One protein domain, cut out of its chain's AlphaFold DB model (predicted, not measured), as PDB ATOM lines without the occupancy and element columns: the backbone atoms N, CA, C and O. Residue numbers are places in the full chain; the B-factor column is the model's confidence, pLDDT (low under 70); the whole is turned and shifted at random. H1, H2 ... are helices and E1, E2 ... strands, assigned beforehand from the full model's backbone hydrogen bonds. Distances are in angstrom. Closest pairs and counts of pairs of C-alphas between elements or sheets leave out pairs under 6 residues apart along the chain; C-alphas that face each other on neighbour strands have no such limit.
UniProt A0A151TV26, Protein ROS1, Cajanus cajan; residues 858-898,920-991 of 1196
ATOM      1  N   GLU A 858     139.305 115.334 170.813       81.56
ATOM      2  CA  GLU A 858     139.980 115.761 169.585       81.56
ATOM      3  C   GLU A 858     139.115 116.802 168.877       81.56
ATOM      4  O   GLU A 858     137.978 116.518 168.506       81.56
ATOM      5  N   HIS A 859     139.639 118.017 168.711       80.38
ATOM      6  CA  HIS A 859     138.907 119.135 168.119       80.38
ATOM      7  C   HIS A 859     139.623 119.614 166.857       80.38
ATOM      8  O   HIS A 859     140.831 119.861 166.874       80.38
ATOM      9  N   TYR A 860     138.881 119.759 165.758       84.06
ATOM     10  CA  TYR A 860     139.402 120.339 164.524       84.06
ATOM     11  C   TYR A 860     139.298 121.863 164.580       84.06
ATOM     12  O   TYR A 860     138.201 122.414 164.619       84.06
ATOM     13  N   VAL A 861     140.448 122.530 164.554       89.31
ATOM     14  CA  VAL A 861     140.570 123.994 164.556       89.31
ATOM     15  C   VAL A 861     141.213 124.469 163.258       89.31
ATOM     16  O   VAL A 861     141.960 123.725 162.617       89.31
ATOM     17  N   TYR A 862     140.930 125.707 162.868       91.38
ATOM     18  CA  TYR A 862     141.483 126.331 161.667       91.38
ATOM     19  C   TYR A 862     142.672 127.212 162.040       91.38
ATOM     20  O   TYR A 862     142.595 127.975 162.998       91.38
ATOM     21  N   GLU A 863     143.760 127.126 161.286       90.81
ATOM     22  CA  GLU A 863     144.920 127.995 161.461       90.81
ATOM     23  C   GLU A 863     144.679 129.355 160.803       90.81
ATOM     24  O   GLU A 863     144.439 129.423 159.596       90.81
ATOM     25  N   LEU A 864     144.789 130.438 161.573       91.50
ATOM     26  CA  LEU A 864     144.669 131.804 161.075       91.50
ATOM     27  C   LEU A 864     146.066 132.368 160.738       91.50
ATOM     28  O   LEU A 864     146.928 132.420 161.619       91.50
ATOM     29  N   PRO A 865     146.323 132.790 159.485       89.88
ATOM     30  CA  PRO A 865     147.490 133.604 159.143       89.88
ATOM     31  C   PRO A 865     147.466 134.967 159.846       89.88
ATOM     32  O   PRO A 865     146.395 135.517 160.075       89.88
ATOM     33  N   ASP A 866     148.634 135.568 160.081       87.94
ATOM     34  CA  ASP A 866     148.763 136.873 160.764       87.94
ATOM     35  C   ASP A 866     148.098 138.050 160.025       87.94
ATOM     36  O   ASP A 866     147.855 139.101 160.608       87.94
ATOM     37  N   SER A 867     147.790 137.876 158.737       89.56
ATOM     38  CA  SER A 867     147.054 138.824 157.892       89.56
ATOM     39  C   SER A 867     145.555 138.506 157.756       89.56
ATOM     40  O   SER A 867     144.877 139.084 156.905       89.56
ATOM     41  N   HIS A 868     145.022 137.553 158.531       92.12
ATOM     42  CA  HIS A 868     143.627 137.124 158.407       92.12
ATOM     43  C   HIS A 868     142.653 138.168 158.985       92.12
ATOM     44  O   HIS A 868     142.880 138.627 160.104       92.12
ATOM     45  N   PRO A 869     141.537 138.509 158.305       91.00
ATOM     46  CA  PRO A 869     140.631 139.576 158.747       91.00
ATOM     47  C   PRO A 869     140.052 139.437 160.164       91.00
ATOM     48  O   PRO A 869     139.685 140.450 160.753       91.00
ATOM     49  N   ILE A 870     139.982 138.223 160.728       91.25
ATOM     50  CA  ILE A 870     139.555 137.994 162.124       91.25
ATOM     51  C   ILE A 870     140.531 138.632 163.127       91.25
ATOM     52  O   ILE A 870     140.109 139.049 164.202       91.25
ATOM     53  N   LEU A 871     141.819 138.727 162.777       90.69
ATOM     54  CA  LEU A 871     142.886 139.262 163.628       90.69
ATOM     55  C   LEU A 871     143.046 140.791 163.513       90.69
ATOM     56  O   LEU A 871     143.888 141.378 164.192       90.69
ATOM     57  N   ASN A 872     142.226 141.466 162.702       87.62
ATOM     58  CA  ASN A 872     142.214 142.926 162.642       87.62
ATOM     59  C   ASN A 872     141.825 143.512 164.011       87.62
ATOM     60  O   ASN A 872     140.740 143.243 164.520       87.62
ATOM     61  N   GLY A 873     142.710 144.327 164.594       83.56
ATOM     62  CA  GLY A 873     142.519 144.929 165.919       83.56
ATOM     63  C   GLY A 873     142.996 144.078 167.104       83.56
ATOM     64  O   GLY A 873     142.880 144.532 168.238       83.56
ATOM     65  N   TRP A 874     143.555 142.886 166.869       85.75
ATOM     66  CA  TRP A 874     144.182 142.070 167.915       85.75
ATOM     67  C   TRP A 874     145.658 142.440 168.130       85.75
ATOM     68  O   TRP A 874     146.309 143.002 167.243       85.75
ATOM     69  N   ASP A 875     146.197 142.089 169.305       83.88
ATOM     70  CA  ASP A 875     147.644 142.119 169.560       83.88
ATOM     71  C   ASP A 875     148.379 141.315 168.471       83.88
ATOM     72  O   ASP A 875     147.942 140.236 168.065       83.88
ATOM     73  N   LYS A 876     149.507 141.836 167.977       86.50
ATOM     74  CA  LYS A 876     150.301 141.136 166.959       86.50
ATOM     75  C   LYS A 876     150.973 139.904 167.562       86.50
ATOM     76  O   LYS A 876     151.515 139.968 168.664       86.50
ATOM     77  N   ARG A 877     151.000 138.813 166.791       89.69
ATOM     78  CA  ARG A 877     151.707 137.575 167.144       89.69
ATOM     79  C   ARG A 877     153.191 137.853 167.402       89.69
ATOM     80  O   ARG A 877     153.815 138.602 166.648       89.69
ATOM     81  N   GLU A 878     153.757 137.258 168.451       85.94
ATOM     82  CA  GLU A 878     155.182 137.432 168.768       85.94
ATOM     83  C   GLU A 878     156.050 136.838 167.637       85.94
ATOM     84  O   GLU A 878     155.797 135.698 167.238       85.94
ATOM     85  N   PRO A 879     157.069 137.550 167.108       80.31
ATOM     86  CA  PRO A 879     157.737 137.165 165.856       80.31
ATOM     87  C   PRO A 879     158.333 135.750 165.823       80.31
ATOM     88  O   PRO A 879     158.250 135.077 164.798       80.31
ATOM     89  N   ASP A 880     158.899 135.288 166.942       74.31
ATOM     90  CA  ASP A 880     159.494 133.948 167.095       74.31
ATOM     91  C   ASP A 880     158.552 132.928 167.779       74.31
ATOM     92  O   ASP A 880     158.989 131.883 168.264       74.31
ATOM     93  N   ASP A 881     157.244 133.204 167.832       78.62
ATOM     94  CA  ASP A 881     156.237 132.204 168.202       78.62
ATOM     95  C   ASP A 881     156.053 131.181 167.055       78.62
ATOM     96  O   ASP A 881     155.746 131.575 165.924       78.62
ATOM     97  N   PRO A 882     156.232 129.864 167.284       72.88
ATOM     98  CA  PRO A 882     155.950 128.840 166.276       72.88
ATOM     99  C   PRO A 882     154.452 128.495 166.167       72.88
ATOM    100  O   PRO A 882     154.041 127.858 165.194       72.88
ATOM    101  N   GLY A 883     153.632 128.871 167.154       77.69
ATOM    102  CA  GLY A 883     152.182 128.710 167.112       77.69
ATOM    103  C   GLY A 883     151.528 129.821 166.294       77.69
ATOM    104  O   GLY A 883     151.910 130.982 166.406       77.69
ATOM    105  N   LYS A 884     150.519 129.483 165.486       87.00
ATOM    106  CA  LYS A 884     149.599 130.452 164.864       87.00
ATOM    107  C   LYS A 884     148.376 130.657 165.764       87.00
ATOM    108  O   LYS A 884     148.054 129.779 166.562       87.00
ATOM    109  N   TYR A 885     147.647 131.757 165.581       91.88
ATOM    110  CA  TYR A 885     146.275 131.863 166.095       91.88
ATOM    111  C   TYR A 885     145.399 130.741 165.519       91.88
ATOM    112  O   TYR A 885     145.521 130.400 164.339       91.88
ATOM    113  N   LEU A 886     144.507 130.174 166.334       92.75
ATOM    114  CA  LEU A 886     143.621 129.080 165.925       92.75
ATOM    115  C   LEU A 886     142.154 129.465 166.151       92.75
ATOM    116  O   LEU A 886     141.823 130.073 167.163       92.75
ATOM    117  N   LEU A 887     141.261 129.070 165.247       94.12
ATOM    118  CA  LEU A 887     139.813 129.245 165.387       94.12
ATOM    119  C   LEU A 887     139.145 127.893 165.663       94.12
ATOM    120  O   LEU A 887     139.167 126.999 164.810       94.12
ATOM    121  N   ALA A 888     138.518 127.757 166.831       92.31
ATOM    122  CA  ALA A 888     137.660 126.627 167.170       92.31
ATOM    123  C   ALA A 888     136.208 126.948 166.783       92.31
ATOM    124  O   ALA A 888     135.635 127.915 167.284       92.31
ATOM    125  N   ILE A 889     135.611 126.157 165.887       90.69
ATOM    126  CA  ILE A 889     134.215 126.340 165.456       90.69
ATOM    127  C   ILE A 889     133.264 125.679 166.457       90.69
ATOM    128  O   ILE A 889     133.515 124.567 166.913       90.69
ATOM    129  N   TRP A 890     132.166 126.370 166.757       87.62
ATOM    130  CA  TRP A 890     131.084 125.891 167.614       87.62
ATOM    131  C   TRP A 890     130.092 125.030 166.836       87.62
ATOM    132  O   TRP A 890     129.813 125.265 165.659       87.62
ATOM    133  N   THR A 891     129.481 124.072 167.522       83.88
ATOM    134  CA  THR A 891     128.366 123.284 166.998       83.88
ATOM    135  C   THR A 891     127.132 124.188 166.813       83.88
ATOM    136  O   THR A 891     126.866 125.061 167.652       83.88
ATOM    137  N   PRO A 892     126.321 124.007 165.756       82.50
ATOM    138  CA  PRO A 892     125.056 124.723 165.623       82.50
ATOM    139  C   PRO A 892     124.147 124.506 166.842       82.50
ATOM    140  O   PRO A 892     123.855 123.374 167.214       82.50
ATOM    141  N   GLY A 893     123.715 125.598 167.484       74.56
ATOM    142  CA  GLY A 893     122.944 125.572 168.737       74.56
ATOM    143  C   GLY A 893     123.775 125.479 170.027       74.56
ATOM    144  O   GLY A 893     123.207 125.507 171.113       74.56
ATOM    145  N   GLU A 894     125.106 125.387 169.946       82.69
ATOM    146  CA  GLU A 894     125.984 125.399 171.125       82.69
ATOM    147  C   GLU A 894     125.947 126.767 171.826       82.69
ATOM    148  O   GLU A 894     125.840 127.813 171.177       82.69
ATOM    149  N   THR A 895     126.008 126.747 173.155       79.00
ATOM    150  CA  THR A 895     125.955 127.912 174.058       79.00
ATOM    151  C   THR A 895     127.108 127.814 175.061       79.00
ATOM    152  O   THR A 895     127.591 126.710 175.295       79.00
ATOM    153  N   ALA A 896     127.562 128.924 175.658       74.94
ATOM    154  CA  ALA A 896     128.716 128.903 176.574       74.94
ATOM    155  C   ALA A 896     128.531 127.927 177.761       74.94
ATOM    156  O   ALA A 896     129.481 127.277 178.187       74.94
ATOM    157  N   ASP A 897     127.293 127.759 178.232       74.75
ATOM    158  CA  ASP A 897     126.914 126.843 179.317       74.75
ATOM    159  C   ASP A 897     126.586 125.404 178.842       74.75
ATOM    160  O   ASP A 897     126.062 124.588 179.605       74.75
ATOM    161  N   SER A 898     126.839 125.066 177.570       68.38
ATOM    162  CA  SER A 898     126.397 123.806 176.947       68.38
ATOM    163  C   SER A 898     127.297 122.616 177.306       68.38
ATOM    164  O   SER A 898     128.133 122.178 176.525       68.38
ATOM    165  N   CYS A 920     118.385 124.533 169.805       83.69
ATOM    166  CA  CYS A 920     117.972 123.586 168.765       83.69
ATOM    167  C   CYS A 920     119.071 123.442 167.696       83.69
ATOM    168  O   CYS A 920     119.358 124.394 166.962       83.69
ATOM    169  N   PHE A 921     119.669 122.255 167.565       82.94
ATOM    170  CA  PHE A 921     120.719 121.982 166.575       82.94
ATOM    171  C   PHE A 921     120.228 122.228 165.145       82.94
ATOM    172  O   PHE A 921     120.899 122.890 164.353       82.94
ATOM    173  N   SER A 922     119.044 121.713 164.811       82.12
ATOM    174  CA  SER A 922     118.531 121.683 163.438       82.12
ATOM    175  C   SER A 922     118.137 123.074 162.937       82.12
ATOM    176  O   SER A 922     118.560 123.485 161.854       82.12
ATOM    177  N   CYS A 923     117.428 123.862 163.752       82.75
ATOM    178  CA  CYS A 923     117.076 125.235 163.389       82.75
ATOM    179  C   CYS A 923     118.303 126.154 163.325       82.75
ATOM    180  O   CYS A 923     118.383 126.997 162.432       82.75
ATOM    181  N   ASN A 924     119.295 125.982 164.207       82.19
ATOM    182  CA  ASN A 924     120.529 126.764 164.116       82.19
ATOM    183  C   ASN A 924     121.437 126.306 162.964       82.19
ATOM    184  O   ASN A 924     122.050 127.155 162.326       82.19
ATOM    185  N   SER A 925     121.442 125.019 162.600       83.00
ATOM    186  CA  SER A 925     122.123 124.528 161.390       83.00
ATOM    187  C   SER A 925     121.560 125.189 160.130       83.00
ATOM    188  O   SER A 925     122.321 125.615 159.263       83.00
ATOM    189  N   LEU A 926     120.234 125.350 160.049       81.44
ATOM    190  CA  LEU A 926     119.568 126.086 158.969       81.44
ATOM    191  C   LEU A 926     119.894 127.591 159.001       81.44
ATOM    192  O   LEU A 926     120.237 128.150 157.962       81.44
ATOM    193  N   ARG A 927     119.880 128.247 160.173       81.56
ATOM    194  CA  ARG A 927     120.295 129.663 160.314       81.56
ATOM    195  C   ARG A 927     121.739 129.902 159.870       81.56
ATOM    196  O   ARG A 927     122.008 130.835 159.115       81.56
ATOM    197  N   GLU A 928     122.666 129.067 160.325       83.38
ATOM    198  CA  GLU A 928     124.086 129.157 159.977       83.38
ATOM    199  C   GLU A 928     124.319 128.795 158.503       83.38
ATOM    200  O   GLU A 928     125.195 129.367 157.858       83.38
ATOM    201  N   THR A 929     123.530 127.889 157.917       80.19
ATOM    202  CA  THR A 929     123.585 127.598 156.473       80.19
ATOM    203  C   THR A 929     123.115 128.803 155.658       80.19
ATOM    204  O   THR A 929     123.876 129.308 154.833       80.19
ATOM    205  N   ASN A 930     121.921 129.330 155.946       82.56
ATOM    206  CA  ASN A 930     121.304 130.427 155.192       82.56
ATOM    207  C   ASN A 930     122.091 131.746 155.288       82.56
ATOM    208  O   ASN A 930     122.155 132.490 154.316       82.56
ATOM    209  N   SER A 931     122.719 132.029 156.435       82.75
ATOM    210  CA  SER A 931     123.564 133.221 156.632       82.75
ATOM    211  C   SER A 931     124.991 133.080 156.085       82.75
ATOM    212  O   SER A 931     125.733 134.058 156.060       82.75
ATOM    213  N   GLN A 932     125.402 131.874 155.675       86.88
ATOM    214  CA  GLN A 932     126.786 131.523 155.318       86.88
ATOM    215  C   GLN A 932     127.852 131.868 156.376       86.88
ATOM    216  O   GLN A 932     129.043 131.985 156.072       86.88
ATOM    217  N   ILE A 933     127.429 131.961 157.637       88.62
ATOM    218  CA  ILE A 933     128.256 132.274 158.801       88.62
ATOM    219  C   ILE A 933     128.329 131.046 159.717       88.62
ATOM    220  O   ILE A 933     127.390 130.256 159.810       88.62
ATOM    221  N   VAL A 934     129.463 130.887 160.393       89.81
ATOM    222  CA  VAL A 934     129.672 129.961 161.515       89.81
ATOM    223  C   VAL A 934     130.120 130.747 162.744       89.81
ATOM    224  O   VAL A 934     130.659 131.847 162.621       89.81
ATOM    225  N   ARG A 935     129.903 130.189 163.934       90.31
ATOM    226  CA  ARG A 935     130.346 130.776 165.207       90.31
ATOM    227  C   ARG A 935     131.648 130.117 165.669       90.31
ATOM    228  O   ARG A 935     131.823 128.918 165.456       90.31
ATOM    229  N   GLY A 936     132.552 130.864 166.300       92.06
ATOM    230  CA  GLY A 936     133.792 130.287 166.828       92.06
ATOM    231  C   GLY A 936     134.517 131.111 167.892       92.06
ATOM    232  O   GLY A 936     134.308 132.314 168.024       92.06
ATOM    233  N   THR A 937     135.399 130.441 168.629       93.56
ATOM    234  CA  THR A 937     136.268 131.011 169.671       93.56
ATOM    235  C   THR A 937     137.706 131.083 169.170       93.56
ATOM    236  O   THR A 937     138.187 130.152 168.514       93.56
ATOM    237  N   LEU A 938     138.402 132.174 169.493       93.94
ATOM    238  CA  LEU A 938     139.818 132.334 169.189       93.94
ATOM    239  C   LEU A 938     140.673 131.640 170.261       93.94
ATOM    240  O   LEU A 938     140.473 131.851 171.457       93.94
ATOM    241  N   LEU A 939     141.646 130.836 169.835       93.25
ATOM    242  CA  LEU A 939     142.691 130.280 170.690       93.25
ATOM    243  C   LEU A 939     144.020 130.975 170.369       93.25
ATOM    244  O   LEU A 939     144.443 131.040 169.211       93.25
ATOM    245  N   ILE A 940     144.678 131.473 171.410       91.44
ATOM    246  CA  ILE A 940     145.913 132.253 171.347       91.44
ATOM    247  C   ILE A 940     147.079 131.374 171.834       91.44
ATOM    248  O   ILE A 940     146.989 130.818 172.932       91.44
ATOM    249  N   PRO A 941     148.178 131.229 171.068       89.19
ATOM    250  CA  PRO A 941     149.394 130.559 171.532       89.19
ATOM    251  C   PRO A 941     149.952 131.176 172.815       89.19
ATOM    252  O   PRO A 941     149.941 132.396 172.968       89.19
ATOM    253  N   CYS A 942     150.492 130.345 173.714       85.50
ATOM    254  CA  CYS A 942     151.028 130.784 175.003       85.50
ATOM    255  C   CYS A 942     152.032 131.939 174.875       85.50
ATOM    256  O   CYS A 942     151.877 132.951 175.554       85.50
ATOM    257  N   ARG A 943     153.020 131.839 173.973       86.25
ATOM    258  CA  ARG A 943     154.067 132.866 173.827       86.25
ATOM    259  C   ARG A 943     153.497 134.219 173.401       86.25
ATOM    260  O   ARG A 943     153.854 135.230 173.996       86.25
ATOM    261  N   THR A 944     152.556 134.235 172.460       88.81
ATOM    262  CA  THR A 944     151.825 135.445 172.055       88.81
ATOM    263  C   THR A 944     150.893 135.977 173.149       88.81
ATOM    264  O   THR A 944     150.962 137.162 173.467       88.81
ATOM    265  N   ALA A 945     150.087 135.125 173.796       88.31
ATOM    266  CA  ALA A 945     149.207 135.519 174.909       88.31
ATOM    267  C   ALA A 945     149.975 136.151 176.087       88.31
ATOM    268  O   ALA A 945     149.423 136.933 176.857       88.31
ATOM    269  N   MET A 946     151.260 135.813 176.201       84.75
ATOM    270  CA  MET A 946     152.193 136.260 177.229       84.75
ATOM    271  C   MET A 946     153.164 137.363 176.765       84.75
ATOM    272  O   MET A 946     154.092 137.712 177.500       84.75
ATOM    273  N   ARG A 947     152.979 137.916 175.553       85.56
ATOM    274  CA  ARG A 947     153.838 138.964 174.949       85.56
ATOM    275  C   ARG A 947     155.330 138.606 174.988       85.56
ATOM    276  O   ARG A 947     156.196 139.391 175.373       85.56
ATOM    277  N   GLY A 948     155.609 137.338 174.694       83.50
ATOM    278  CA  GLY A 948     156.937 136.737 174.692       83.50
ATOM    279  C   GLY A 948     157.540 136.517 176.079       83.50
ATOM    280  O   GLY A 948     158.613 135.926 176.152       83.50
ATOM    281  N   SER A 949     156.891 136.964 177.162       84.12
ATOM    282  CA  SER A 949     157.436 136.991 178.525       84.12
ATOM    283  C   SER A 949     156.826 135.911 179.417       84.12
ATOM    284  O   SER A 949     155.617 135.891 179.618       84.12
ATOM    285  N   PHE A 950     157.622 134.982 179.950       80.12
ATOM    286  CA  PHE A 950     157.066 133.863 180.720       80.12
ATOM    287  C   PHE A 950     157.978 133.429 181.872       80.12
ATOM    288  O   PHE A 950     159.198 133.390 181.706       80.12
ATOM    289  N   PRO A 951     157.408 133.075 183.043       67.38
ATOM    290  CA  PRO A 951     158.158 132.806 184.265       67.38
ATOM    291  C   PRO A 951     159.305 131.807 184.099       67.38
ATOM    292  O   PRO A 951     160.425 132.074 184.531       67.38
ATOM    293  N   LEU A 952     159.044 130.632 183.521       71.19
ATOM    294  CA  LEU A 952     160.039 129.564 183.394       71.19
ATOM    295  C   LEU A 952     159.835 128.798 182.091       71.19
ATOM    296  O   LEU A 952     158.878 128.043 181.936       71.19
ATOM    297  N   ASN A 953     160.797 128.925 181.186       65.88
ATOM    298  CA  ASN A 953     160.710 128.451 179.800       65.88
ATOM    299  C   ASN A 953     161.084 126.959 179.671       65.88
ATOM    300  O   ASN A 953     161.800 126.552 178.763       65.88
ATOM    301  N   GLY A 954     160.695 126.153 180.665       63.47
ATOM    302  CA  GLY A 954     161.351 124.883 180.992       63.47
ATOM    303  C   GLY A 954     160.672 123.605 180.500       63.47
ATOM    304  O   GLY A 954     161.205 122.523 180.752       63.47
ATOM    305  N   THR A 955     159.503 123.672 179.855       73.44
ATOM    306  CA  THR A 955     158.790 122.472 179.374       73.44
ATOM    307  C   THR A 955     158.196 122.668 177.984       73.44
ATOM    308  O   THR A 955     157.753 123.756 177.623       73.44
ATOM    309  N   TYR A 956     158.108 121.574 177.223       77.06
ATOM    310  CA  TYR A 956     157.437 121.566 175.925       77.06
ATOM    311  C   TYR A 956     155.970 121.999 175.989       77.06
ATOM    312  O   TYR A 956     155.482 122.672 175.083       77.06
ATOM    313  N   PHE A 957     155.269 121.634 177.060       77.50
ATOM    314  CA  PHE A 957     153.832 121.868 177.166       77.50
ATOM    315  C   PHE A 957     153.513 123.324 177.481       77.50
ATOM    316  O   PHE A 957     152.585 123.845 176.888       77.50
ATOM    317  N   GLN A 958     154.339 124.019 178.268       77.44
ATOM    318  CA  GLN A 958     154.187 125.467 178.466       77.44
ATOM    319  C   GLN A 958     154.448 126.254 177.172       77.44
ATOM    320  O   GLN A 958     153.762 127.233 176.902       77.44
ATOM    321  N   VAL A 959     155.379 125.798 176.323       74.94
ATOM    322  CA  VAL A 959     155.648 126.422 175.011       74.94
ATOM    323  C   VAL A 959     154.508 126.193 174.006       74.94
ATOM    324  O   VAL A 959     154.275 127.041 173.153       74.94
ATOM    325  N   ASN A 960     153.796 125.065 174.101       79.75
ATOM    326  CA  ASN A 960     152.746 124.654 173.154       79.75
ATOM    327  C   ASN A 960     151.330 124.697 173.770       79.75
ATOM    328  O   ASN A 960     150.393 124.123 173.216       79.75
ATOM    329  N   GLU A 961     151.171 125.355 174.919       84.12
ATOM    330  CA  GLU A 961     149.872 125.656 175.520       84.12
ATOM    331  C   GLU A 961     149.142 126.707 174.659       84.12
ATOM    332  O   GLU A 961     149.762 127.583 174.050       84.12
ATOM    333  N   VAL A 962     147.814 126.605 174.589       87.44
ATOM    334  CA  VAL A 962     146.944 127.574 173.908       87.44
ATOM    335  C   VAL A 962     145.840 128.003 174.865       87.44
ATOM    336  O   VAL A 962     145.269 127.172 175.573       87.44
ATOM    337  N   PHE A 963     145.534 129.295 174.877       88.88
ATOM    338  CA  PHE A 963     144.508 129.884 175.731       88.88
ATOM    339  C   PHE A 963     143.309 130.281 174.883       88.88
ATOM    340  O   PHE A 963     143.463 130.989 173.890       88.88
ATOM    341  N   ALA A 964     142.115 129.829 175.262       90.94
ATOM    342  CA  ALA A 964     140.891 130.364 174.687       90.94
ATOM    343  C   ALA A 964     140.719 131.814 175.156       90.94
ATOM    344  O   ALA A 964     140.820 132.093 176.352       90.94
ATOM    345  N   ASP A 965     140.465 132.735 174.229       91.75
ATOM    346  CA  ASP A 965     140.076 134.091 174.597       91.75
ATOM    347  C   ASP A 965     138.716 134.056 175.312       91.75
ATOM    348  O   ASP A 965     137.732 133.511 174.804       91.75
ATOM    349  N   ASN A 966     138.655 134.666 176.493       89.50
ATOM    350  CA  ASN A 966     137.457 134.697 177.320       89.50
ATOM    351  C   ASN A 966     136.288 135.426 176.633       89.50
ATOM    352  O   ASN A 966     135.143 135.000 176.779       89.50
ATOM    353  N   TYR A 967     136.541 136.491 175.861       90.25
ATOM    354  CA  TYR A 967     135.454 137.243 175.230       90.25
ATOM    355  C   TYR A 967     134.751 136.417 174.144       90.25
ATOM    356  O   TYR A 967     133.531 136.274 174.186       90.25
ATOM    357  N   SER A 968     135.508 135.796 173.237       91.69
ATOM    358  CA  SER A 968     135.001 134.896 172.193       91.69
ATOM    359  C   SER A 968     134.642 133.489 172.687       91.69
ATOM    360  O   SER A 968     134.056 132.712 171.933       91.69
ATOM    361  N   SER A 969     134.933 133.153 173.948       89.62
ATOM    362  CA  SER A 969     134.374 131.973 174.634       89.62
ATOM    363  C   SER A 969     132.951 132.219 175.152       89.62
ATOM    364  O   SER A 969     132.161 131.285 175.234       89.62
ATOM    365  N   VAL A 970     132.598 133.467 175.477       88.06
ATOM    366  CA  VAL A 970     131.239 133.851 175.908       88.06
ATOM    367  C   VAL A 970     130.394 134.333 174.721       88.06
ATOM    368  O   VAL A 970     129.239 133.937 174.571       88.06
ATOM    369  N   ASN A 971     130.982 135.160 173.853       88.94
ATOM    370  CA  ASN A 971     130.353 135.790 172.693       88.94
ATOM    371  C   ASN A 971     131.081 135.348 171.407       88.94
ATOM    372  O   ASN A 971     131.955 136.071 170.922       88.94
ATOM    373  N   PRO A 972     130.783 134.157 170.855       89.94
ATOM    374  CA  PRO A 972     131.566 133.588 169.763       89.94
ATOM    375  C   PRO A 972     131.513 134.439 168.489       89.94
ATOM    376  O   PRO A 972     130.462 134.936 168.074       89.94
ATOM    377  N   ILE A 973     132.671 134.567 167.843       91.38
ATOM    378  CA  ILE A 973     132.898 135.393 166.657       91.38
ATOM    379  C   ILE A 973     132.054 134.849 165.502       91.38
ATOM    380  O   ILE A 973     132.106 133.659 165.189       91.38
ATOM    381  N   SER A 974     131.297 135.730 164.847       90.75
ATOM    382  CA  SER A 974     130.566 135.413 163.615       90.75
ATOM    383  C   SER A 974     131.518 135.463 162.420       90.75
ATOM    384  O   SER A 974     131.934 136.540 161.999       90.75
ATOM    385  N   VAL A 975     131.871 134.299 161.878       92.00
ATOM    386  CA  VAL A 975     132.865 134.142 160.808       92.00
ATOM    387  C   VAL A 975     132.192 133.690 159.502       92.00
ATOM    388  O   VAL A 975     131.583 132.618 159.476       92.00
ATOM    389  N   PRO A 976     132.316 134.441 158.390       92.12
ATOM    390  CA  PRO A 976     131.872 133.986 157.072       92.12
ATOM    391  C   PRO A 976     132.615 132.720 156.626       92.12
ATOM    392  O   PRO A 976     133.846 132.669 156.668       92.12
ATOM    393  N   ARG A 977     131.899 131.701 156.126       88.62
ATOM    394  CA  ARG A 977     132.519 130.435 155.672       88.62
ATOM    395  C   ARG A 977     133.576 130.638 154.584       88.62
ATOM    396  O   ARG A 977     134.562 129.906 154.552       88.62
ATOM    397  N   SER A 978     133.409 131.649 153.734       88.75
ATOM    398  CA  SER A 978     134.365 132.011 152.681       88.75
ATOM    399  C   SER A 978     135.756 132.379 153.213       88.75
ATOM    400  O   SER A 978     136.743 132.133 152.525       88.75
ATOM    401  N   TRP A 979     135.864 132.912 154.435       90.38
ATOM    402  CA  TRP A 979     137.145 133.295 155.042       90.38
ATOM    403  C   TRP A 979     137.954 132.097 155.557       90.38
ATOM    404  O   TRP A 979     139.177 132.188 155.649       90.38
ATOM    405  N   ILE A 980     137.280 130.998 155.911       89.81
ATOM    406  CA  ILE A 980     137.889 129.809 156.532       89.81
ATOM    407  C   ILE A 980     137.997 128.605 155.591       89.81
ATOM    408  O   ILE A 980     138.742 127.673 155.879       89.81
ATOM    409  N   TRP A 981     137.283 128.612 154.459       83.62
ATOM    410  CA  TRP A 981     137.182 127.470 153.539       83.62
ATOM    411  C   TRP A 981     138.538 126.954 153.029       83.62
ATOM    412  O   TRP A 981     138.734 125.746 152.912       83.62
ATOM    413  N   ASN A 982     139.478 127.868 152.773       84.00
ATOM    414  CA  ASN A 982     140.813 127.564 152.246       84.00
ATOM    415  C   ASN A 982     141.910 127.480 153.329       84.00
ATOM    416  O   ASN A 982     143.083 127.358 152.983       84.00
ATOM    417  N   LEU A 983     141.570 127.586 154.619       85.50
ATOM    418  CA  LEU A 983     142.565 127.577 155.697       85.50
ATOM    419  C   LEU A 983     142.976 126.154 156.101       85.50
ATOM    420  O   LEU A 983     142.190 125.205 156.044       85.50
ATOM    421  N   GLU A 984     144.224 126.016 156.552       82.94
ATOM    422  CA  GLU A 984     144.744 124.761 157.098       82.94
ATOM    423  C   GLU A 984     143.967 124.371 158.367       82.94
ATOM    424  O   GLU A 984     143.667 125.218 159.208       82.94
ATOM    425  N   ARG A 985     143.653 123.080 158.531       83.38
ATOM    426  CA  ARG A 985     143.019 122.548 159.748       83.38
ATOM    427  C   ARG A 985     144.001 121.690 160.533       83.38
ATOM    428  O   ARG A 985     144.655 120.824 159.953       83.38
ATOM    429  N   ARG A 986     144.046 121.874 161.853       79.12
ATOM    430  CA  ARG A 986     144.797 121.024 162.791       79.12
ATOM    431  C   ARG A 986     143.862 120.345 163.786       79.12
ATOM    432  O   ARG A 986     142.772 120.837 164.067       79.12
ATOM    433  N   THR A 987     144.312 119.218 164.327       79.81
ATOM    434  CA  THR A 987     143.686 118.559 165.478       79.81
ATOM    435  C   THR A 987     144.352 119.075 166.749       79.81
ATOM    436  O   THR A 987     145.568 118.936 166.890       79.81
ATOM    437  N   VAL A 988     143.576 119.648 167.665       80.31
ATOM    438  CA  VAL A 988     144.018 119.963 169.029       80.31
ATOM    439  C   VAL A 988     143.481 118.895 169.977       80.31
ATOM    440  O   VAL A 988     142.313 118.509 169.902       80.31
ATOM    441  N   TYR A 989     144.357 118.415 170.858       81.25
ATOM    442  CA  TYR A 989     144.052 117.408 171.867       81.25
ATOM    443  C   TYR A 989     143.835 118.081 173.220       81.25
ATOM    444  O   TYR A 989     144.783 118.606 173.805       81.25
ATOM    445  N   PHE A 990     142.612 118.026 173.743       82.69
ATOM    446  CA  PHE A 990     142.297 118.506 175.090       82.69
ATOM    447  C   PHE A 990     142.158 117.327 176.058       82.69
ATOM    448  O   PHE A 990     141.795 116.219 175.667       82.69
ATOM    449  N   GLY A 991     142.467 117.538 177.336       83.25
ATOM    450  CA  GLY A 991     142.397 116.499 178.362       83.25
ATOM    451  C   GLY A 991     142.888 116.996 179.718       83.25
ATOM    452  O   GLY A 991     143.559 118.020 179.809       83.25
TER     453      GLY A 991
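What this domain is: This is residues 858 to 898 and 920 to 991 of the 1196 residues of the protein "Protein ROS1" of Cajanus cajan (UniProt A0A151TV26). One strongly twisted sheet of six strands makes the body, with the long strand E3 running through it along the domain's length, H1 at one end of E3 and H2, with H3 beyond it, at the other. E2 and then the E1 and E6 pair continue the sheet from one side of E3, while E4 and E5 lie one after the other along its other side. The printed part has 113 residues, with five named helices and six named strands; along the chain come E1, E2, then H1, then E3, then H2 and H3, then E4, then H4, then E5, then H5, and last E6; the class is mixed, helices and strands, and the sheet is branched, with the antiparallel neighbour pairs E1 and E2, E1 and E6, E2 and E3, E3 and E4, and E3 and E5. The whole is compact, with a radius of gyration of the C-alphas of 15.0 A, and elongated, spanning 48 by 30 by 22 A.

Where its parts are: E1, residues 858 to 864, begins at C-alpha 858 (139.980, 115.761, 169.585) and is 18.8 A long. E2 holds residues 885 to 889, 13.3 A. H1, residues 921 to 930, measures 14.2 A. E3, residues 933 to 941, is 24.7 A long and begins at C-alpha 933 (128.256, 132.274, 158.801). H2 is residues 942 to 945, H3 956 to 959, E4 962 to 964, H4 966 to 970, E5 973 to 976 and H5 977 to 980. E6, residues 985 to 990, is 15.9 A long and ends at C-alpha 990 (142.297, 118.506, 175.090).

How they stand to each other: E3 has staggered pairing: E5 pairs with its residues 933 to 936, with N 934 to O 975 at 2.9 A, and E4 with 939 to 941, with N 940 to O 963 at 2.8 A. On the other side of E3, E2 pairs with 936 to 939, with N 939 to O 886 at 2.8 A. E1 and E2 form a hairpin, with N 887 to O 862 at 2.8 A. E6 lies on the other side of E1, with N 861 to O 986 at 2.9 A. H1 and H2 only graze the sheet. H2 and H3 only just touch, with 3 pairs of C-alphas within 8 A, the closest Cys 942 and Val 959 at 6.4 A. H4's height over the sheet is 7.0 A; H5 stands at the sheet's level, at 1.1 A. Every O i to N i+4 pair is within hydrogen-bond range in H1 and H4; H2, H3 and H5 are too short for one.

The domain as a whole: The C-alphas farthest apart, Asn 930 and Gly 954, are 48.0 A apart. Residues 899 to 919 are not printed, and C-alphas 898 and 920 are 11.7 A apart across the cut. The link from E1 to E2, 20 residues, is long. The pLDDT is under 70 at residues 898, 951, 953 and 954.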